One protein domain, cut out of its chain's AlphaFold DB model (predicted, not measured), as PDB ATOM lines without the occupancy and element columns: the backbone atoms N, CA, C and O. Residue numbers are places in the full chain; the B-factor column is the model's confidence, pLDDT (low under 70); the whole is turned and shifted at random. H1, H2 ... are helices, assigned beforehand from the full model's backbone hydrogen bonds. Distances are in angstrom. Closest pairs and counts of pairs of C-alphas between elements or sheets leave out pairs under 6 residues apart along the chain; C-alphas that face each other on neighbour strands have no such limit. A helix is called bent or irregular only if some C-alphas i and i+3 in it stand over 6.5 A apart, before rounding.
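Overview. This is residues 183 to 245, 263 to 276 and 284 to 363 of the 369 residues of an uncharacterized protein of Acidobacteria bacterium (UniProt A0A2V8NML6). Look for a long, loose rod of helices: the longest helix, H6, runs most of its length, with H1 beside it the opposite way, and H2 and the bent helix H4 complete a loose four-helix bundle over part of that length. Short H5 lies at the end where H4 turns into H6, and short H3 packs on H6 toward the other end. The printed part has 157 residues with six named helices, H1 to H6 in chain order, and no named strand; the class is all helix. The whole is loose, with a radius of gyration of the C-alphas of 19.5 A, and spans 72 by 28 by 20 A.

Arrangement. Begin with H6, residues 321 to 363. It touches H1, residues 183 to 214, at a shallow tilt of 23 degrees, opposite ways; the closest C-alphas, Ala 214 and Gln 323, are 5.4 A apart. H1, with residues 205 to 212 alone, touches H2, residues 222 to 242, in a helical hairpin at a shallow tilt of 15 degrees; the closest C-alphas are Ile 208 and Val 227, 5.8 A. H4, residues 286 to 310, was assigned as one helix by its hydrogen bonds but is bent: C-alphas 298 and 301 are 7.0 A apart, and its arms H4a, 286 to 298, and H4b, 301 to 310, stand at a steep tilt of 48 degrees. H2 touches H4a, closest at the C-alphas of Pro 230 and Leu 297, 6.0 A. H4a is close to H6 but not clearly touching, while H2 and H6 are apart. H4b touches residues 324 to 328 of H6 alone, closest at the C-alphas of Leu 302 and Val 324, 6.5 A. It also touches H5, residues 314 to 318, closest at the C-alphas of Trp 309 and Ala 316, 5.4 A. H3, residues 263 to 271, touches residues 348 to 359 of H6 alone, closest at the C-alphas of Arg 270 and Val 349, 5.8 A. Every O i to N i+4 pair is within hydrogen-bond range in H3, H4b and H6, against 25 of 28 in H1, 15 of 17 in H2, 8 of 9 in H4a and 0 of 1 in H5, where 1 of 2 O i to N i+3 pairs is within range.

Along the chain. Find C-alpha 183 at (38.031, 19.263, 27.037); from there H1 runs 46.4 A. H2 runs 29.7 A and is only just irregular, with C-alphas 226 and 229 6.6 A apart; so is H5, with C-alphas 314 and 317 6.7 A apart. H6 runs 62.5 A, from C-alpha 321 at (28.285, 59.112, 54.027) to C-alpha 363 at (53.107, 13.912, 18.756).

Size, cuts and confidence. The two C-alphas farthest apart, Pro 314 and Leu 363, are 72.4 A apart. Residues 246 to 262 and 277 to 283 are not printed, with C-alpha gaps of 20.3 A and 12.6 A. Of the links printed whole, H4 to H5 and H5 to H6 are tight and H1 to H2 is short. The mean pLDDT of the printed part is 77.2, and 36 residues are under 70, among them 183 to 196, 241 to 245 and 271 to 276.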
ATOM      1  N   ARG A 183      38.055  18.179  28.037       64.81
ATOM      2  CA  ARG A 183      38.031  19.263  27.037       64.81
ATOM      3  C   ARG A 183      36.824  20.184  27.220       64.81
ATOM      4  O   ARG A 183      36.973  21.406  27.139       64.81
ATOM      5  N   ARG A 184      35.638  19.620  27.479       65.44
ATOM      6  CA  ARG A 184      34.415  20.393  27.765       65.44
ATOM      7  C   ARG A 184      34.559  21.199  29.056       65.44
ATOM      8  O   ARG A 184      34.374  22.410  29.016       65.44
ATOM      9  N   ALA A 185      35.033  20.582  30.131       65.75
ATOM     10  CA  ALA A 185      35.295  21.213  31.419       65.75
ATOM     11  C   ALA A 185      36.314  22.356  31.313       65.75
ATOM     12  O   ALA A 185      36.106  23.414  31.904       65.75
ATOM     13  N   VAL A 186      37.381  22.209  30.517       65.44
ATOM     14  CA  VAL A 186      38.344  23.302  30.288       65.44
ATOM     15  C   VAL A 186      37.739  24.430  29.458       65.44
ATOM     16  O   VAL A 186      37.935  25.600  29.792       65.44
ATOM     17  N   ARG A 187      36.960  24.120  28.412       68.62
ATOM     18  CA  ARG A 187      36.258  25.141  27.615       68.62
ATOM     19  C   ARG A 187      35.246  25.917  28.458       68.62
ATOM     20  O   ARG A 187      35.187  27.139  28.355       68.62
ATOM     21  N   GLU A 188      34.491  25.212  29.291       65.75
ATOM     22  CA  GLU A 188      33.521  25.769  30.232       65.75
ATOM     23  C   GLU A 188      34.210  26.605  31.313       65.75
ATOM     24  O   GLU A 188      33.808  27.732  31.599       65.75
ATOM     25  N   SER A 189      35.304  26.110  31.880       67.44
ATOM     26  CA  SER A 189      36.058  26.857  32.883       67.44
ATOM     27  C   SER A 189      36.697  28.113  32.284       67.44
ATOM     28  O   SER A 189      36.704  29.167  32.922       67.44
ATOM     29  N   TYR A 190      37.149  28.057  31.026       67.19
ATOM     30  CA  TYR A 190      37.655  29.214  30.288       67.19
ATOM     31  C   TYR A 190      36.566  30.260  30.007       67.19
ATOM     32  O   TYR A 190      36.757  31.438  30.318       67.19
ATOM     33  N   SER A 191      35.412  29.861  29.455       66.06
ATOM     34  CA  SER A 191      34.300  30.789  29.190       66.06
ATOM     35  C   SER A 191      33.819  31.453  30.474       66.06
ATOM     36  O   SER A 191      33.547  32.657  30.482       66.06
ATOM     37  N   ALA A 192      33.760  30.694  31.567       65.25
ATOM     38  CA  ALA A 192      33.335  31.211  32.848       65.25
ATOM     39  C   ALA A 192      34.339  32.215  33.424       65.25
ATOM     40  O   ALA A 192      33.962  33.314  33.824       65.25
ATOM     41  N   THR A 193      35.626  31.878  33.368       69.44
ATOM     42  CA  THR A 193      36.716  32.761  33.792       69.44
ATOM     43  C   THR A 193      36.735  34.058  32.978       69.44
ATOM     44  O   THR A 193      36.839  35.151  33.537       69.44
ATOM     45  N   ARG A 194      36.541  33.975  31.655       69.25
ATOM     46  CA  ARG A 194      36.428  35.147  30.774       69.25
ATOM     47  C   ARG A 194      35.234  36.027  31.143       69.25
ATOM     48  O   ARG A 194      35.393  37.239  31.252       69.25
ATOM     49  N   ARG A 195      34.053  35.438  31.356       64.38
ATOM     50  CA  ARG A 195      32.862  36.181  31.803       64.38
ATOM     51  C   ARG A 195      33.114  36.851  33.148       64.38
ATOM     52  O   ARG A 195      32.798  38.020  33.293       64.38
ATOM     53  N   MET A 196      33.743  36.160  34.092       68.88
ATOM     54  CA  MET A 196      34.053  36.705  35.412       68.88
ATOM     55  C   MET A 196      35.015  37.902  35.343       68.88
ATOM     56  O   MET A 196      34.777  38.902  36.013       68.88
ATOM     57  N   ASN A 197      36.033  37.846  34.474       72.88
ATOM     58  CA  ASN A 197      36.911  38.986  34.191       72.88
ATOM     59  C   ASN A 197      36.131  40.177  33.600       72.88
ATOM     60  O   ASN A 197      36.303  41.302  34.059       72.88
ATOM     61  N   ILE A 198      35.242  39.942  32.623       69.50
ATOM     62  CA  ILE A 198      34.399  40.998  32.028       69.50
ATOM     63  C   ILE A 198      33.485  41.622  33.089       69.50
ATOM     64  O   ILE A 198      33.431  42.841  33.212       69.50
ATOM     65  N   LEU A 199      32.808  40.790  33.885       67.44
ATOM     66  CA  LEU A 199      31.901  41.240  34.941       67.44
ATOM     67  C   LEU A 199      32.641  42.064  36.001       67.44
ATOM     68  O   LEU A 199      32.134  43.096  36.433       67.44
ATOM     69  N   TRP A 200      33.857  41.656  36.372       80.31
ATOM     70  CA  TRP A 200      34.705  42.404  37.299       80.31
ATOM     71  C   TRP A 200      35.121  43.771  36.736       80.31
ATOM     72  O   TRP A 200      35.004  44.776  37.438       80.31
ATOM     73  N   VAL A 201      35.537  43.835  35.464       78.62
ATOM     74  CA  VAL A 201      35.886  45.099  34.789       78.62
ATOM     75  C   VAL A 201      34.687  46.041  34.758       78.62
ATOM     76  O   VAL A 201      34.816  47.213  35.099       78.62
ATOM     77  N   THR A 202      33.503  45.550  34.399       69.56
ATOM     78  CA  THR A 202      32.319  46.411  34.374       69.56
ATOM     79  C   THR A 202      31.902  46.857  35.771       69.56
ATOM     80  O   THR A 202      31.558  48.020  35.946       69.56
ATOM     81  N   ALA A 203      31.984  45.989  36.782       70.88
ATOM     82  CA  ALA A 203      31.698  46.381  38.159       70.88
ATOM     83  C   ALA A 203      32.673  47.462  38.662       70.88
ATOM     84  O   ALA A 203      32.252  48.396  39.342       70.88
ATOM     85  N   CYS A 204      33.944  47.403  38.254       79.88
ATOM     86  CA  CYS A 204      34.903  48.479  38.486       79.88
ATOM     87  C   CYS A 204      34.488  49.793  37.813       79.88
ATOM     88  O   CYS A 204      34.540  50.841  38.448       79.88
ATOM     89  N   ILE A 205      34.042  49.744  36.553       76.69
ATOM     90  CA  ILE A 205      33.540  50.925  35.831       76.69
ATOM     91  C   ILE A 205      32.355  51.539  36.584       76.69
ATOM     92  O   ILE A 205      32.326  52.747  36.808       76.69
ATOM     93  N   VAL A 206      31.404  50.723  37.038       74.50
ATOM     94  CA  VAL A 206      30.266  51.229  37.812       74.50
ATOM     95  C   VAL A 206      30.727  51.844  39.137       74.50
ATOM     96  O   VAL A 206      30.291  52.941  39.478       74.50
ATOM     97  N   LEU A 207      31.649  51.210  39.868       80.00
ATOM     98  CA  LEU A 207      32.196  51.791  41.099       80.00
ATOM     99  C   LEU A 207      32.866  53.157  40.849       80.00
ATOM    100  O   LEU A 207      32.672  54.091  41.627       80.00
ATOM    101  N   ILE A 208      33.591  53.297  39.737       83.12
ATOM    102  CA  ILE A 208      34.216  54.557  39.315       83.12
ATOM    103  C   ILE A 208      33.165  55.663  39.138       83.12
ATOM    104  O   ILE A 208      33.277  56.723  39.753       83.12
ATOM    105  N   PHE A 209      32.107  55.412  38.360       78.75
ATOM    106  CA  PHE A 209      31.061  56.416  38.131       78.75
ATOM    107  C   PHE A 209      30.322  56.785  39.416       78.75
ATOM    108  O   PHE A 209      30.045  57.950  39.683       78.75
ATOM    109  N   THR A 210      30.053  55.799  40.256       76.06
ATOM    110  CA  THR A 210      29.240  55.976  41.464       76.06
ATOM    111  C   THR A 210      30.004  56.612  42.620       76.06
ATOM    112  O   THR A 210      29.413  57.138  43.563       76.06
ATOM    113  N   SER A 211      31.330  56.643  42.523       79.31
ATOM    114  CA  SER A 211      32.184  57.426  43.413       79.31
ATOM    115  C   SER A 211      32.065  58.935  43.176       79.31
ATOM    116  O   SER A 211      32.364  59.710  44.083       79.31
ATOM    117  N   THR A 212      31.582  59.373  42.005       80.25
ATOM    118  CA  THR A 212      31.374  60.807  41.715       80.25
ATOM    119  C   THR A 212      30.146  61.399  42.410       80.25
ATOM    120  O   THR A 212      30.124  62.599  42.685       80.25
ATOM    121  N   GLU A 213      29.158  60.559  42.735       74.94
ATOM    122  CA  GLU A 213      27.956  60.945  43.485       74.94
ATOM    123  C   GLU A 213      28.248  61.085  44.987       74.94
ATOM    124  O   GLU A 213      27.637  61.904  45.661       74.94
ATOM    125  N   ALA A 214      29.218  60.324  45.507       74.88
ATOM    126  CA  ALA A 214      29.535  60.286  46.936       74.88
ATOM    127  C   ALA A 214      30.273  61.541  47.443       74.88
ATOM    128  O   ALA A 214      30.115  61.935  48.598       74.88
ATOM    129  N   VAL A 215      31.106  62.162  46.598       76.94
ATOM    130  CA  VAL A 215      31.947  63.311  46.974       76.94
ATOM    131  C   VAL A 215      31.578  64.518  46.110       76.94
ATOM    132  O   VAL A 215      31.770  64.448  44.898       76.94
ATOM    133  N   PRO A 216      31.122  65.649  46.680       71.69
ATOM    134  CA  PRO A 216      30.638  66.805  45.918       71.69
ATOM    135  C   PRO A 216      31.728  67.468  45.056       71.69
ATOM    136  O   PRO A 216      32.917  67.435  45.393       71.69
ATOM    137  N   ALA A 217      31.313  68.096  43.947       74.25
ATOM    138  CA  ALA A 217      32.160  68.620  42.861       74.25
ATOM    139  C   ALA A 217      32.907  69.926  43.195       74.25
ATOM    140  O   ALA A 217      33.045  70.810  42.357       74.25
ATOM    141  N   THR A 218      33.382  70.079  44.428       69.38
ATOM    142  CA  THR A 218      34.004  71.329  44.890       69.38
ATOM    143  C   THR A 218      35.452  71.503  44.415       69.38
ATOM    144  O   THR A 218      35.960  72.620  44.403       69.38
ATOM    145  N   ILE A 219      36.124  70.425  43.984       72.38
ATOM    146  CA  ILE A 219      37.506  70.459  43.475       72.38
ATOM    147  C   ILE A 219      37.494  70.527  41.944       72.38
ATOM    148  O   ILE A 219      36.977  69.627  41.276       72.38
ATOM    149  N   LYS A 220      38.128  71.561  41.375       77.06
ATOM    150  CA  LYS A 220      38.379  71.649  39.927       77.06
ATOM    151  C   LYS A 220      39.200  70.433  39.479       77.06
ATOM    152  O   LYS A 220      40.275  70.187  40.012       77.06
ATOM    153  N   GLY A 221      38.686  69.668  38.515       78.69
ATOM    154  CA  GLY A 221      39.342  68.452  38.016       78.69
ATOM    155  C   GLY A 221      39.003  67.157  38.769       78.69
ATOM    156  O   GLY A 221      39.586  66.122  38.450       78.69
ATOM    157  N   ARG A 222      38.045  67.166  39.713       82.19
ATOM    158  CA  ARG A 222      37.569  65.952  40.412       82.19
ATOM    159  C   ARG A 222      37.227  64.818  39.444       82.19
ATOM    160  O   ARG A 222      37.714  63.710  39.617       82.19
ATOM    161  N   ASP A 223      36.422  65.095  38.422       81.88
ATOM    162  CA  ASP A 223      35.940  64.055  37.500       81.88
ATOM    163  C   ASP A 223      37.074  63.492  36.641       81.88
ATOM    164  O   ASP A 223      37.114  62.299  36.348       81.88
ATOM    165  N   PHE A 224      38.064  64.325  36.317       84.00
ATOM    166  CA  PHE A 224      39.281  63.864  35.664       84.00
ATOM    167  C   PHE A 224      40.055  62.883  36.564       84.00
ATOM    168  O   PHE A 224      40.427  61.798  36.121       84.00
ATOM    169  N   LEU A 225      40.229  63.207  37.849       84.94
ATOM    170  CA  LEU A 225      40.929  62.343  38.806       84.94
ATOM    171  C   LEU A 225      40.153  61.065  39.157       84.94
ATOM    172  O   LEU A 225      40.762  60.010  39.299       84.94
ATOM    173  N   PHE A 226      38.831  61.149  39.323       82.00
ATOM    174  CA  PHE A 226      38.006  60.038  39.815       82.00
ATOM    175  C   PHE A 226      37.483  59.137  38.708       82.00
ATOM    176  O   PHE A 226      37.229  57.969  38.972       82.00
ATOM    177  N   VAL A 227      37.323  59.652  37.489       83.69
ATOM    178  CA  VAL A 227      36.743  58.896  36.372       83.69
ATOM    179  C   VAL A 227      37.779  58.639  35.295       83.69
ATOM    180  O   VAL A 227      38.030  57.485  34.953       83.69
ATOM    181  N   PHE A 228      38.420  59.690  34.780       85.88
ATOM    182  CA  PHE A 228      39.309  59.550  33.628       85.88
ATOM    183  C   PHE A 228      40.573  58.747  33.959       85.88
ATOM    184  O   PHE A 228      40.848  57.751  33.290       85.88
ATOM    185  N   ILE A 229      41.316  59.114  35.011       87.69
ATOM    186  CA  ILE A 229      42.566  58.416  35.363       87.69
ATOM    187  C   ILE A 229      42.330  56.926  35.680       87.69
ATOM    188  O   ILE A 229      43.027  56.093  35.094       87.69
ATOM    189  N   PRO A 230      41.356  56.528  36.524       88.19
ATOM    190  CA  PRO A 230      41.147  55.116  36.842       88.19
ATOM    191  C   PRO A 230      40.690  54.303  35.627       88.19
ATOM    192  O   PRO A 230      41.128  53.164  35.467       88.19
ATOM    193  N   LEU A 231      39.877  54.885  34.733       86.62
ATOM    194  CA  LEU A 231      39.485  54.239  33.476       86.62
ATOM    195  C   LEU A 231      40.675  54.033  32.537       86.62
ATOM    196  O   LEU A 231      40.829  52.945  31.984       86.62
ATOM    197  N   VAL A 232      41.531  55.045  32.374       86.94
ATOM    198  CA  VAL A 232      42.736  54.931  31.541       86.94
ATOM    199  C   VAL A 232      43.684  53.887  32.120       86.94
ATOM    200  O   VAL A 232      44.139  53.018  31.382       86.94
ATOM    201  N   VAL A 233      43.936  53.899  33.434       88.44
ATOM    202  CA  VAL A 233      44.788  52.895  34.094       88.44
ATOM    203  C   VAL A 233      44.206  51.491  33.936       88.44
ATOM    204  O   VAL A 233      44.948  50.568  33.601       88.44
ATOM    205  N   LEU A 234      42.890  51.317  34.100       86.19
ATOM    206  CA  LEU A 234      42.214  50.036  33.881       86.19
ATOM    207  C   LEU A 234      42.366  49.559  32.433       86.19
ATOM    208  O   LEU A 234      42.691  48.396  32.199       86.19
ATOM    209  N   PHE A 235      42.166  50.450  31.461       83.94
ATOM    210  CA  PHE A 235      42.279  50.127  30.043       83.94
ATOM    211  C   PHE A 235      43.719  49.804  29.639       83.94
ATOM    212  O   PHE A 235      43.951  48.821  28.941       83.94
ATOM    213  N   VAL A 236      44.699  50.574  30.116       83.50
ATOM    214  CA  VAL A 236      46.128  50.319  29.890       83.50
ATOM    215  C   VAL A 236      46.543  49.003  30.546       83.50
ATOM    216  O   VAL A 236      47.192  48.186  29.899       83.50
ATOM    217  N   ALA A 237      46.112  48.737  31.782       80.81
ATOM    218  CA  ALA A 237      46.366  47.467  32.459       80.81
ATOM    219  C   ALA A 237      45.730  46.284  31.712       80.81
ATOM    220  O   ALA A 237      46.355  45.232  31.590       80.81
ATOM    221  N   TYR A 238      44.518  46.458  31.181       77.94
ATOM    222  CA  TYR A 238      43.844  45.458  30.358       77.94
ATOM    223  C   TYR A 238      44.585  45.222  29.035       77.94
ATOM    224  O   TYR A 238      44.853  44.080  28.667       77.94
ATOM    225  N   ARG A 239      44.991  46.295  28.343       75.19
ATOM    226  CA  ARG A 239      45.718  46.226  27.068       75.19
ATOM    227  C   ARG A 239      47.100  45.618  27.224       75.19
ATOM    228  O   ARG A 239      47.428  44.746  26.439       75.19
ATOM    229  N   LEU A 240      47.875  45.997  28.239       70.19
ATOM    230  CA  LEU A 240      49.198  45.414  28.503       70.19
ATOM    231  C   LEU A 240      49.133  43.933  28.886       70.19
ATOM    232  O   LEU A 240      50.110  43.213  28.715       70.19
ATOM    233  N   LYS A 241      47.996  43.472  29.416       67.62
ATOM    234  CA  LYS A 241      47.799  42.064  29.775       67.62
ATOM    235  C   LYS A 241      47.258  41.218  28.626       67.62
ATOM    236  O   LYS A 241      47.576  40.038  28.582       67.62
ATOM    237  N   LEU A 242      46.503  41.807  27.697       61.56
ATOM    238  CA  LEU A 242      46.130  41.158  26.431       61.56
ATOM    239  C   LEU A 242      47.265  41.176  25.402       61.56
ATOM    240  O   LEU A 242      47.427  40.230  24.641       61.56
ATOM    241  N   ASN A 243      48.043  42.255  25.390       51.72
ATOM    242  CA  ASN A 243      49.169  42.479  24.502       51.72
ATOM    243  C   ASN A 243      50.459  42.434  25.319       51.72
ATOM    244  O   ASN A 243      51.189  43.423  25.332       51.72
ATOM    245  N   VAL A 244      50.741  41.335  26.033       50.22
ATOM    246  CA  VAL A 244      52.122  41.119  26.492       50.22
ATOM    247  C   VAL A 244      52.957  41.102  25.212       50.22
ATOM    248  O   VAL A 244      52.765  40.190  24.402       50.22
ATOM    249  N   PRO A 245      53.766  42.146  24.960       42.94
ATOM    250  CA  PRO A 245      54.428  42.313  23.685       42.94
ATOM    251  C   PRO A 245      55.327  41.099  23.492       42.94
ATOM    252  O   PRO A 245      56.140  40.769  24.351       42.94
ATOM    253  N   LYS A 263      46.122  23.104  19.111       68.06
ATOM    254  CA  LYS A 263      47.182  23.710  19.938       68.06
ATOM    255  C   LYS A 263      47.186  25.226  19.837       68.06
ATOM    256  O   LYS A 263      47.345  25.902  20.852       68.06
ATOM    257  N   GLN A 264      46.970  25.748  18.633       71.12
ATOM    258  CA  GLN A 264      46.896  27.188  18.405       71.12
ATOM    259  C   GLN A 264      45.669  27.797  19.099       71.12
ATOM    260  O   GLN A 264      45.759  28.860  19.712       71.12
ATOM    261  N   GLU A 265      44.528  27.101  19.097       70.62
ATOM    262  CA  GLU A 265      43.348  27.540  19.846       70.62
ATOM    263  C   GLU A 265      43.609  27.559  21.366       70.62
ATOM    264  O   GLU A 265      43.203  28.496  22.061       70.62
ATOM    265  N   LEU A 266      44.306  26.549  21.900       69.50
ATOM    266  CA  LEU A 266      44.658  26.475  23.322       69.50
ATOM    267  C   LEU A 266      45.655  27.563  23.740       69.50
ATOM    268  O   LEU A 266      45.471  28.161  24.804       69.50
ATOM    269  N   SER A 267      46.666  27.862  22.919       68.38
ATOM    270  CA  SER A 267      47.630  28.929  23.209       68.38
ATOM    271  C   SER A 267      46.959  30.300  23.195       68.38
ATOM    272  O   SER A 267      47.126  31.064  24.142       68.38
ATOM    273  N   VAL A 268      46.100  30.571  22.204       70.88
ATOM    274  CA  VAL A 268      45.323  31.820  22.135       70.88
ATOM    275  C   VAL A 268      44.425  31.977  23.366       70.88
ATOM    276  O   VAL A 268      44.377  33.050  23.965       70.88
ATOM    277  N   LYS A 269      43.744  30.912  23.807       69.19
ATOM    278  CA  LYS A 269      42.917  30.951  25.027       69.19
ATOM    279  C   LYS A 269      43.747  31.182  26.287       69.19
ATOM    280  O   LYS A 269      43.326  31.946  27.151       69.19
ATOM    281  N   ARG A 270      44.911  30.542  26.406       71.25
ATOM    282  CA  ARG A 270      45.835  30.753  27.528       71.25
ATOM    283  C   ARG A 270      46.300  32.207  27.583       71.25
ATOM    284  O   ARG A 270      46.286  32.799  28.657       71.25
ATOM    285  N   ASP A 271      46.655  32.776  26.438       68.38
ATOM    286  CA  ASP A 271      47.206  34.129  26.343       68.38
ATOM    287  C   ASP A 271      46.122  35.210  26.542       68.38
ATOM    288  O   ASP A 271      46.408  36.300  27.025       68.38
ATOM    289  N   MET A 272      44.848  34.884  26.288       66.06
ATOM    290  CA  MET A 272      43.698  35.730  26.643       66.06
ATOM    291  C   MET A 272      43.351  35.726  28.145       66.06
ATOM    292  O   MET A 272      42.559  36.565  28.587       66.06
ATOM    293  N   LEU A 273      43.877  34.790  28.948       68.31
ATOM    294  CA  LEU A 273      43.617  34.755  30.390       68.31
ATOM    295  C   LEU A 273      44.490  35.764  31.133       68.31
ATOM    296  O   LEU A 273      45.705  35.838  30.959       68.31
ATOM    297  N   TRP A 274      43.865  36.491  32.059       67.12
ATOM    298  CA  TRP A 274      44.531  37.517  32.852       67.12
ATOM    299  C   TRP A 274      45.472  36.883  33.883       67.12
ATOM    300  O   TRP A 274      45.105  36.629  35.037       67.12
ATOM    301  N   THR A 275      46.711  36.626  33.477       61.72
ATOM    302  CA  THR A 275      47.751  36.092  34.353       61.72
ATOM    303  C   THR A 275      48.628  37.195  34.935       61.72
ATOM    304  O   THR A 275      48.869  38.220  34.296       61.72
ATOM    305  N   PRO A 276      49.117  37.024  36.178       53.31
ATOM    306  CA  PRO A 276      50.264  37.790  36.630       53.31
ATOM    307  C   PRO A 276      51.437  37.388  35.735       53.31
ATOM    308  O   PRO A 276      51.879  36.239  35.778       53.31
ATOM    309  N   VAL A 284      61.144  44.906  36.081       59.72
ATOM    310  CA  VAL A 284      60.077  45.665  36.743       59.72
ATOM    311  C   VAL A 284      58.705  45.079  36.382       59.72
ATOM    312  O   VAL A 284      58.308  45.116  35.212       59.72
ATOM    313  N   PRO A 285      57.922  44.587  37.364       69.25
ATOM    314  CA  PRO A 285      56.588  44.043  37.134       69.25
ATOM    315  C   PRO A 285      55.561  45.173  36.941       69.25
ATOM    316  O   PRO A 285      54.677  45.386  37.772       69.25
ATOM    317  N   TRP A 286      55.645  45.897  35.820       68.50
ATOM    318  CA  TRP A 286      54.737  46.999  35.457       68.50
ATOM    319  C   TRP A 286      53.253  46.633  35.583       68.50
ATOM    320  O   TRP A 286      52.429  47.445  35.998       68.50
ATOM    321  N   SER A 287      52.915  45.376  35.294       73.56
ATOM    322  CA  SER A 287      51.552  44.852  35.401       73.56
ATOM    323  C   SER A 287      51.024  44.764  36.841       73.56
ATOM    324  O   SER A 287      49.809  44.841  37.042       73.56
ATOM    325  N   ALA A 288      51.912  44.602  37.828       77.94
ATOM    326  CA  ALA A 288      51.589  44.635  39.252       77.94
ATOM    327  C   ALA A 288      51.541  46.078  39.766       77.94
ATOM    328  O   ALA A 288      50.634  46.420  40.518       77.94
ATOM    329  N   CYS A 289      52.454  46.936  39.302       83.38
ATOM    330  CA  CYS A 289      52.451  48.361  39.635       83.38
ATOM    331  C   CYS A 289      51.147  49.048  39.194       83.38
ATOM    332  O   CYS A 289      50.482  49.676  40.013       83.38
ATOM    333  N   LEU A 290      50.716  48.843  37.943       84.19
ATOM    334  CA  LEU A 290      49.447  49.379  37.431       84.19
ATOM    335  C   LEU A 290      48.226  48.851  38.184       84.19
ATOM    336  O   LEU A 290      47.235  49.554  38.333       84.19
ATOM    337  N   GLU A 291      48.289  47.611  38.659       85.69
ATOM    338  CA  GLU A 291      47.205  47.023  39.436       85.69
ATOM    339  C   GLU A 291      47.102  47.652  40.830       85.69
ATOM    340  O   GLU A 291      46.009  48.013  41.255       85.69
ATOM    341  N   VAL A 292      48.232  47.830  41.521       88.00
ATOM    342  CA  VAL A 292      48.269  48.542  42.807       88.00
ATOM    343  C   VAL A 292      47.790  49.978  42.618       88.00
ATOM    344  O   VAL A 292      46.922  50.428  43.361       88.00
ATOM    345  N   LEU A 293      48.281  50.662  41.582       90.06
ATOM    346  CA  LEU A 293      47.848  52.010  41.231       90.06
ATOM    347  C   LEU A 293      46.335  52.072  40.999       90.06
ATOM    348  O   LEU A 293      45.675  52.966  41.514       90.06
ATOM    349  N   PHE A 294      45.770  51.105  40.274       88.75
ATOM    350  CA  PHE A 294      44.335  51.030  40.029       88.75
ATOM    351  C   PHE A 294      43.519  50.922  41.328       88.75
ATOM    352  O   PHE A 294      42.545  51.652  41.502       88.75
ATOM    353  N   PHE A 295      43.923  50.063  42.268       90.44
ATOM    354  CA  PHE A 295      43.225  49.949  43.554       90.44
ATOM    355  C   PHE A 295      43.404  51.181  44.442       90.44
ATOM    356  O   PHE A 295      42.451  51.582  45.107       90.44
ATOM    357  N   VAL A 296      44.581  51.812  44.427       91.75
ATOM    358  CA  VAL A 296      44.811  53.091  45.118       91.75
ATOM    359  C   VAL A 296      43.881  54.169  44.561       91.75
ATOM    360  O   VAL A 296      43.236  54.884  45.323       91.75
ATOM    361  N   LEU A 297      43.748  54.240  43.237       89.44
ATOM    362  CA  LEU A 297      42.845  55.167  42.564       89.44
ATOM    363  C   LEU A 297      41.367  54.894  42.877       89.44
ATOM    364  O   LEU A 297      40.610  55.839  43.070       89.44
ATOM    365  N   LEU A 298      40.954  53.626  42.979       87.75
ATOM    366  CA  LEU A 298      39.602  53.261  43.421       87.75
ATOM    367  C   LEU A 298      39.335  53.618  44.892       87.75
ATOM    368  O   LEU A 298      38.205  53.947  45.242       87.75
ATOM    369  N   ALA A 299      40.352  53.550  45.754       91.19
ATOM    370  CA  ALA A 299      40.239  53.924  47.163       91.19
ATOM    371  C   ALA A 299      40.289  55.448  47.382       91.19
ATOM    372  O   ALA A 299      39.817  55.942  48.406       91.19
ATOM    373  N   LEU A 300      40.825  56.204  46.419       90.25
ATOM    374  CA  LEU A 300      41.055  57.643  46.527       90.25
ATOM    375  C   LEU A 300      39.803  58.457  46.922       90.25
ATOM    376  O   LEU A 300      39.925  59.288  47.825       90.25
ATOM    377  N   PRO A 301      38.599  58.234  46.349       87.12
ATOM    378  CA  PRO A 301      37.396  58.966  46.757       87.12
ATOM    379  C   PRO A 301      37.036  58.747  48.233       87.12
ATOM    380  O   PRO A 301      36.590  59.676  48.905       87.12
ATOM    381  N   LEU A 302      37.281  57.542  48.757       88.94
ATOM    382  CA  LEU A 302      37.038  57.191  50.158       88.94
ATOM    383  C   LEU A 302      38.042  57.898  51.072       88.94
ATOM    384  O   LEU A 302      37.652  58.489  52.077       88.94
ATOM    385  N   CYS A 303      39.322  57.902  50.690       89.25
ATOM    386  CA  CYS A 303      40.362  58.637  51.407       89.25
ATOM    387  C   CYS A 303      40.061  60.139  51.453       89.25
ATOM    388  O   CYS A 303      40.229  60.757  52.499       89.25
ATOM    389  N   ILE A 304      39.572  60.723  50.353       87.06
ATOM    390  CA  ILE A 304      39.208  62.146  50.290       87.06
ATOM    391  C   ILE A 304      37.988  62.452  51.162       87.06
ATOM    392  O   ILE A 304      37.981  63.474  51.846       87.06
ATOM    393  N   ALA A 305      36.977  61.579  51.178       86.62
ATOM    394  CA  ALA A 305      35.824  61.737  52.063       86.62
ATOM    395  C   ALA A 305      36.251  61.749  53.542       86.62
ATOM    396  O   ALA A 305      35.920  62.684  54.271       86.62
ATOM    397  N   VAL A 306      37.055  60.764  53.962       88.44
ATOM    398  CA  VAL A 306      37.589  60.674  55.334       88.44
ATOM    399  C   VAL A 306      38.485  61.867  55.664       88.44
ATOM    400  O   VAL A 306      38.360  62.446  56.740       88.44
ATOM    401  N   TRP A 307      39.351  62.269  54.731       88.19
ATOM    402  CA  TRP A 307      40.222  63.430  54.895       88.19
ATOM    403  C   TRP A 307      39.424  64.706  55.157       88.19
ATOM    404  O   TRP A 307      39.729  65.415  56.107       88.19
ATOM    405  N   ARG A 308      38.379  64.977  54.365       85.44
ATOM    406  CA  ARG A 308      37.531  66.171  54.525       85.44
ATOM    407  C   ARG A 308      36.844  66.233  55.878       85.44
ATOM    408  O   ARG A 308      36.740  67.304  56.468       85.44
ATOM    409  N   TRP A 309      36.372  65.085  56.355       86.62
ATOM    410  CA  TRP A 309      35.790  64.980  57.686       86.62
ATOM    411  C   TRP A 309      36.819  65.270  58.774       86.62
ATOM    412  O   TRP A 309      36.554  66.063  59.672       86.62
ATOM    413  N   TRP A 310      38.013  64.689  58.652       90.44
ATOM    414  CA  TRP A 310      39.094  64.885  59.612       90.44
ATOM    415  C   TRP A 310      39.651  66.316  59.614       90.44
ATOM    416  O   TRP A 310      39.950  66.856  60.674       90.44
ATOM    417  N   SER A 311      39.743  66.958  58.447       89.06
ATOM    418  CA  SER A 311      40.244  68.328  58.303       89.06
ATOM    419  C   SER A 311      39.225  69.401  58.698       89.06
ATOM    420  O   SER A 311      39.545  70.584  58.622       89.06
ATOM    421  N   GLY A 312      37.995  69.015  59.060       83.38
ATOM    422  CA  GLY A 312      36.915  69.954  59.367       83.38
ATOM    423  C   GLY A 312      36.489  70.804  58.167       83.38
ATOM    424  O   GLY A 312      36.060  71.941  58.351       83.38
ATOM    425  N   ASP A 313      36.634  70.285  56.939       83.81
ATOM    426  CA  ASP A 313      36.241  71.009  55.727       83.81
ATOM    427  C   ASP A 313      34.731  71.301  55.792       83.81
ATOM    428  O   ASP A 313      33.938  70.367  55.962       83.81
ATOM    429  N   PRO A 314      34.287  72.562  55.629       79.75
ATOM    430  CA  PRO A 314      32.870  72.873  55.559       79.75
ATOM    431  C   PRO A 314      32.174  72.164  54.397       79.75
ATOM    432  O   PRO A 314      30.967  72.138  54.391       79.75
ATOM    433  N   ALA A 315      32.846  71.545  53.425       79.12
ATOM    434  CA  ALA A 315      32.191  70.682  52.439       79.12
ATOM    435  C   ALA A 315      31.890  69.252  52.947       79.12
ATOM    436  O   ALA A 315      31.283  68.467  52.218       79.12
ATOM    437  N   ALA A 316      32.296  68.878  54.166       77.38
ATOM    438  CA  ALA A 316      32.108  67.529  54.710       77.38
ATOM    439  C   ALA A 316      30.635  67.173  54.994       77.38
ATOM    440  O   ALA A 316      30.278  65.996  54.960       77.38
ATOM    441  N   TRP A 317      29.763  68.161  55.228       78.19
ATOM    442  CA  TRP A 317      28.320  67.923  55.407       78.19
ATOM    443  C   TRP A 317      27.589  67.620  54.093       78.19
ATOM    444  O   TRP A 317      26.503  67.051  54.120       78.19
ATOM    445  N   LEU A 318      28.186  67.968  52.948       80.88
ATOM    446  CA  LEU A 318      27.675  67.642  51.612       80.88
ATOM    447  C   LEU A 318      28.074  66.229  51.156       80.88
ATOM    448  O   LEU A 318      27.688  65.807  50.067       80.88
ATOM    449  N   VAL A 319      28.896  65.520  51.935       81.88
ATOM    450  CA  VAL A 319      29.314  64.150  51.625       81.88
ATOM    451  C   VAL A 319      28.179  63.195  51.971       81.88
ATOM    452  O   VAL A 319      27.713  63.152  53.111       81.88
ATOM    453  N   ASP A 320      27.766  62.386  50.997       81.81
ATOM    454  CA  ASP A 320      26.822  61.300  51.243       81.81
ATOM    455  C   ASP A 320      27.560  60.120  51.892       81.81
ATOM    456  O   ASP A 320      28.076  59.215  51.231       81.81
ATOM    457  N   TRP A 321      27.624  60.142  53.223       80.50
ATOM    458  CA  TRP A 321      28.285  59.112  54.027       80.50
ATOM    459  C   TRP A 321      27.712  57.711  53.819       80.50
ATOM    460  O   TRP A 321      28.442  56.724  53.943       80.50
ATOM    461  N   PHE A 322      26.429  57.609  53.469       75.62
ATOM    462  CA  PHE A 322      25.815  56.324  53.177       75.62
ATOM    463  C   PHE A 322      26.347  55.764  51.853       75.62
ATOM    464  O   PHE A 322      26.789  54.613  51.803       75.62
ATOM    465  N   GLN A 323      26.410  56.595  50.809       74.69
ATOM    466  CA  GLN A 323      27.016  56.216  49.532       74.69
ATOM    467  C   GLN A 323      28.514  55.898  49.674       74.69
ATOM    468  O   GLN A 323      28.992  54.943  49.061       74.69
ATOM    469  N   VAL A 324      29.252  56.639  50.510       81.12
ATOM    470  CA  VAL A 324      30.667  56.357  50.834       81.12
ATOM    471  C   VAL A 324      30.821  54.969  51.458       81.12
ATOM    472  O   VAL A 324      31.634  54.173  50.985       81.12
ATOM    473  N   GLY A 325      30.018  54.642  52.476       75.75
ATOM    474  CA  GLY A 325      30.048  53.325  53.119       75.75
ATOM    475  C   GLY A 325      29.719  52.193  52.143       75.75
ATOM    476  O   GLY A 325      30.371  51.147  52.135       75.75
ATOM    477  N   ALA A 326      28.758  52.425  51.255       73.12
ATOM    478  CA  ALA A 326      28.359  51.438  50.268       73.12
ATOM    479  C   ALA A 326      29.420  51.239  49.163       73.12
ATOM    480  O   ALA A 326      29.724  50.101  48.792       73.12
ATOM    481  N   ASN A 327      30.067  52.318  48.709       81.12
ATOM    482  CA  ASN A 327      31.206  52.258  47.790       81.12
ATOM    483  C   ASN A 327      32.412  51.549  48.430       81.12
ATOM    484  O   ASN A 327      33.087  50.773  47.754       81.12
ATOM    485  N   PHE A 328      32.656  51.738  49.732       83.81
ATOM    486  CA  PHE A 328      33.675  50.987  50.475       83.81
ATOM    487  C   PHE A 328      33.367  49.483  50.501       83.81
ATOM    488  O   PHE A 328      34.237  48.668  50.190       83.81
ATOM    489  N   GLY A 329      32.118  49.097  50.783       73.62
ATOM    490  CA  GLY A 329      31.693  47.695  50.725       73.62
ATOM    491  C   GLY A 329      31.861  47.080  49.329       73.62
ATOM    492  O   GLY A 329      32.361  45.958  49.199       73.62
ATOM    493  N   ALA A 330      31.524  47.828  48.274       74.69
ATOM    494  CA  ALA A 330      31.744  47.412  46.889       74.69
ATOM    495  C   ALA A 330      33.239  47.262  46.561       74.69
ATOM    496  O   ALA A 330      33.638  46.261  45.966       74.69
ATOM    497  N   PHE A 331      34.076  48.207  46.998       84.44
ATOM    498  CA  PHE A 331      35.528  48.171  46.821       84.44
ATOM    499  C   PHE A 331      36.156  46.927  47.458       84.44
ATOM    500  O   PHE A 331      36.861  46.176  46.781       84.44
ATOM    501  N   VAL A 332      35.857  46.659  48.735       81.56
ATOM    502  CA  VAL A 332      36.356  45.468  49.444       81.56
ATOM    503  C   VAL A 332      35.887  44.191  48.744       81.56
ATOM    504  O   VAL A 332      36.680  43.275  48.519       81.56
ATOM    505  N   SER A 333      34.620  44.143  48.328       73.50
ATOM    506  CA  SER A 333      34.064  42.997  47.600       73.50
ATOM    507  C   SER A 333      34.777  42.765  46.265       73.50
ATOM    508  O   SER A 333      35.126  41.628  45.941       73.50
ATOM    509  N   LEU A 334      35.055  43.830  45.505       78.62
ATOM    510  CA  LEU A 334      35.801  43.755  44.247       78.62
ATOM    511  C   LEU A 334      37.252  43.328  44.452       78.62
ATOM    512  O   LEU A 334      37.773  42.578  43.625       78.62
ATOM    513  N   LEU A 335      37.892  43.755  45.543       84.75
ATOM    514  CA  LEU A 335      39.245  43.337  45.906       84.75
ATOM    515  C   LEU A 335      39.295  41.835  46.226       84.75
ATOM    516  O   LEU A 335      40.145  41.112  45.707       84.75
ATOM    517  N   VAL A 336      38.354  41.333  47.031       77.50
ATOM    518  CA  VAL A 336      38.252  39.896  47.344       77.50
ATOM    519  C   VAL A 336      37.956  39.085  46.080       77.50
ATOM    520  O   VAL A 336      38.622  38.078  45.814       77.50
ATOM    521  N   LEU A 337      37.004  39.546  45.262       75.94
ATOM    522  CA  LEU A 337      36.651  38.917  43.991       75.94
ATOM    523  C   LEU A 337      37.853  38.863  43.044       75.94
ATOM    524  O   LEU A 337      38.093  37.843  42.398       75.94
ATOM    525  N   TRP A 338      38.655  39.925  43.014       85.25
ATOM    526  CA  TRP A 338      39.874  39.997  42.223       85.25
ATOM    527  C   TRP A 338      40.915  38.948  42.631       85.25
ATOM    528  O   TRP A 338      41.470  38.245  41.780       85.25
ATOM    529  N   LEU A 339      41.151  38.775  43.936       83.31
ATOM    530  CA  LEU A 339      42.055  37.737  44.448       83.31
ATOM    531  C   LEU A 339      41.589  36.333  44.048       83.31
ATOM    532  O   LEU A 339      42.411  35.477  43.700       83.31
ATOM    533  N   TYR A 340      40.277  36.103  44.072       76.62
ATOM    534  CA  TYR A 340      39.683  34.845  43.640       76.62
ATOM    535  C   TYR A 340      39.851  34.618  42.131       76.62
ATOM    536  O   TYR A 340      40.363  33.572  41.727       76.62
ATOM    537  N   ILE A 341      39.538  35.620  41.305       77.25
ATOM    538  CA  ILE A 341      39.752  35.600  39.850       77.25
ATOM    539  C   ILE A 341      41.219  35.296  39.523       77.25
ATOM    540  O   ILE A 341      41.502  34.418  38.713       77.25
ATOM    541  N   LYS A 342      42.177  35.921  40.217       81.06
ATOM    542  CA  LYS A 342      43.611  35.624  40.057       81.06
ATOM    543  C   LYS A 342      43.974  34.177  40.375       81.06
ATOM    544  O   LYS A 342      44.898  33.624  39.774       81.06
ATOM    545  N   ARG A 343      43.330  33.566  41.370       80.19
ATOM    546  CA  ARG A 343      43.544  32.146  41.693       80.19
ATOM    547  C   ARG A 343      42.953  31.254  40.601       80.19
ATOM    548  O   ARG A 343      43.628  30.314  40.194       80.19
ATOM    549  N   LEU A 344      41.762  31.577  40.093       75.06
ATOM    550  CA  LEU A 344      41.139  30.850  38.984       75.06
ATOM    551  C   LEU A 344      41.945  30.958  37.687       75.06
ATOM    552  O   LEU A 344      42.273  29.929  37.106       75.06
ATOM    553  N   ASN A 345      42.347  32.167  37.286       76.94
ATOM    554  CA  ASN A 345      43.172  32.391  36.097       76.94
ATOM    555  C   ASN A 345      44.463  31.561  36.156       76.94
ATOM    556  O   ASN A 345      44.828  30.925  35.174       76.94
ATOM    557  N   ARG A 346      45.131  31.508  37.321       79.31
ATOM    558  CA  ARG A 346      46.342  30.690  37.512       79.31
ATOM    559  C   ARG A 346      46.076  29.196  37.357       79.31
ATOM    560  O   ARG A 346      46.806  28.534  36.630       79.31
ATOM    561  N   LYS A 347      45.031  28.674  38.006       78.75
ATOM    562  CA  LYS A 347      44.647  27.261  37.867       78.75
ATOM    563  C   LYS A 347      44.334  26.909  36.412       78.75
ATOM    564  O   LYS A 347      44.790  25.881  35.929       78.75
ATOM    565  N   MET A 348      43.622  27.789  35.712       75.12
ATOM    566  CA  MET A 348      43.264  27.587  34.310       75.12
ATOM    567  C   MET A 348      44.462  27.616  33.374       75.12
ATOM    568  O   MET A 348      44.531  26.796  32.465       75.12
ATOM    569  N   VAL A 349      45.417  28.520  33.591       76.81
ATOM    570  CA  VAL A 349      46.643  28.541  32.788       76.81
ATOM    571  C   VAL A 349      47.472  27.283  32.999       76.81
ATOM    572  O   VAL A 349      47.953  26.730  32.017       76.81
ATOM    573  N   ASN A 350      47.582  26.793  34.235       78.44
ATOM    574  CA  ASN A 350      48.282  25.537  34.500       78.44
ATOM    575  C   ASN A 350      47.590  24.356  33.805       78.44
ATOM    576  O   ASN A 350      48.251  23.604  33.101       78.44
ATOM    577  N   ALA A 351      46.260  24.256  33.907       76.88
ATOM    578  CA  ALA A 351      45.494  23.202  33.240       76.88
ATOM    579  C   ALA A 351      45.619  23.257  31.704       76.88
ATOM    580  O   ALA A 351      45.763  22.228  31.049       76.88
ATOM    581  N   LEU A 352      45.596  24.459  31.114       75.88
ATOM    582  CA  LEU A 352      45.816  24.638  29.674       75.88
ATOM    583  C   LEU A 352      47.244  24.260  29.266       75.88
ATOM    584  O   LEU A 352      47.432  23.662  28.210       75.88
ATOM    585  N   GLN A 353      48.241  24.582  30.092       79.44
ATOM    586  CA  GLN A 353      49.633  24.228  29.829       79.44
ATOM    587  C   GLN A 353      49.849  22.711  29.900       79.44
ATOM    588  O   GLN A 353      50.461  22.153  28.997       79.44
ATOM    589  N   GLU A 354      49.267  22.032  30.890       82.12
ATOM    590  CA  GLU A 354      49.306  20.567  30.996       82.12
ATOM    591  C   GLU A 354      48.709  19.885  29.755       82.12
ATOM    592  O   GLU A 354      49.277  18.913  29.257       82.12
ATOM    593  N   MET A 355      47.611  20.421  29.203       79.06
ATOM    594  CA  MET A 355      47.022  19.921  27.953       79.06
ATOM    595  C   MET A 355      47.933  20.133  26.740       79.06
ATOM    596  O   MET A 355      48.047  19.241  25.899       79.06
ATOM    597  N   ILE A 356      48.595  21.290  26.649       77.94
ATOM    598  CA  ILE A 356      49.572  21.569  25.586       77.94
ATOM    599  C   ILE A 356      50.758  20.598  25.693       77.94
ATOM    600  O   ILE A 356      51.177  20.017  24.689       77.94
ATOM    601  N   ASP A 357      51.265  20.368  26.904       81.75
ATOM    602  CA  ASP A 357      52.411  19.493  27.158       81.75
ATOM    603  C   ASP A 357      52.075  18.010  26.924       81.75
ATOM    604  O   ASP A 357      52.926  17.249  26.460       81.75
ATOM    605  N   ALA A 358      50.844  17.580  27.216       82.94
ATOM    606  CA  ALA A 358      50.356  16.238  26.890       82.94
ATOM    607  C   ALA A 358      50.273  16.027  25.369       82.94
ATOM    608  O   ALA A 358      50.850  15.075  24.847       82.94
ATOM    609  N   ALA A 359      49.674  16.975  24.642       79.25
ATOM    610  CA  ALA A 359      49.585  16.921  23.183       79.25
ATOM    611  C   ALA A 359      50.964  17.024  22.494       79.25
ATOM    612  O   ALA A 359      51.146  16.584  21.359       79.25
ATOM    613  N   ASN A 360      51.967  17.636  23.134       80.19
ATOM    614  CA  ASN A 360      53.354  17.609  22.654       80.19
ATOM    615  C   ASN A 360      53.992  16.224  22.819       80.19
ATOM    616  O   ASN A 360      54.701  15.775  21.920       80.19
ATOM    617  N   ARG A 361      53.719  15.540  23.934       83.19
ATOM    618  CA  ARG A 361      54.229  14.187  24.195       83.19
ATOM    619  C   ARG A 361      53.643  13.146  23.241       83.19
ATOM    620  O   ARG A 361      54.390  12.297  22.767       83.19
ATOM    621  N   GLU A 362      52.352  13.236  22.926       82.88
ATOM    622  CA  GLU A 362      51.686  12.337  21.968       82.88
ATOM    623  C   GLU A 362      52.299  12.448  20.565       82.88
ATOM    624  O   GLU A 362      52.716  11.445  19.993       82.88
ATOM    625  N   LEU A 363      52.480  13.673  20.061       78.50
ATOM    626  CA  LEU A 363      53.107  13.912  18.756       78.50
ATOM    627  C   LEU A 363      54.557  13.412  18.683       78.50
ATOM    628  O   LEU A 363      54.971  12.851  17.671       78.50
TER     629      LEU A 363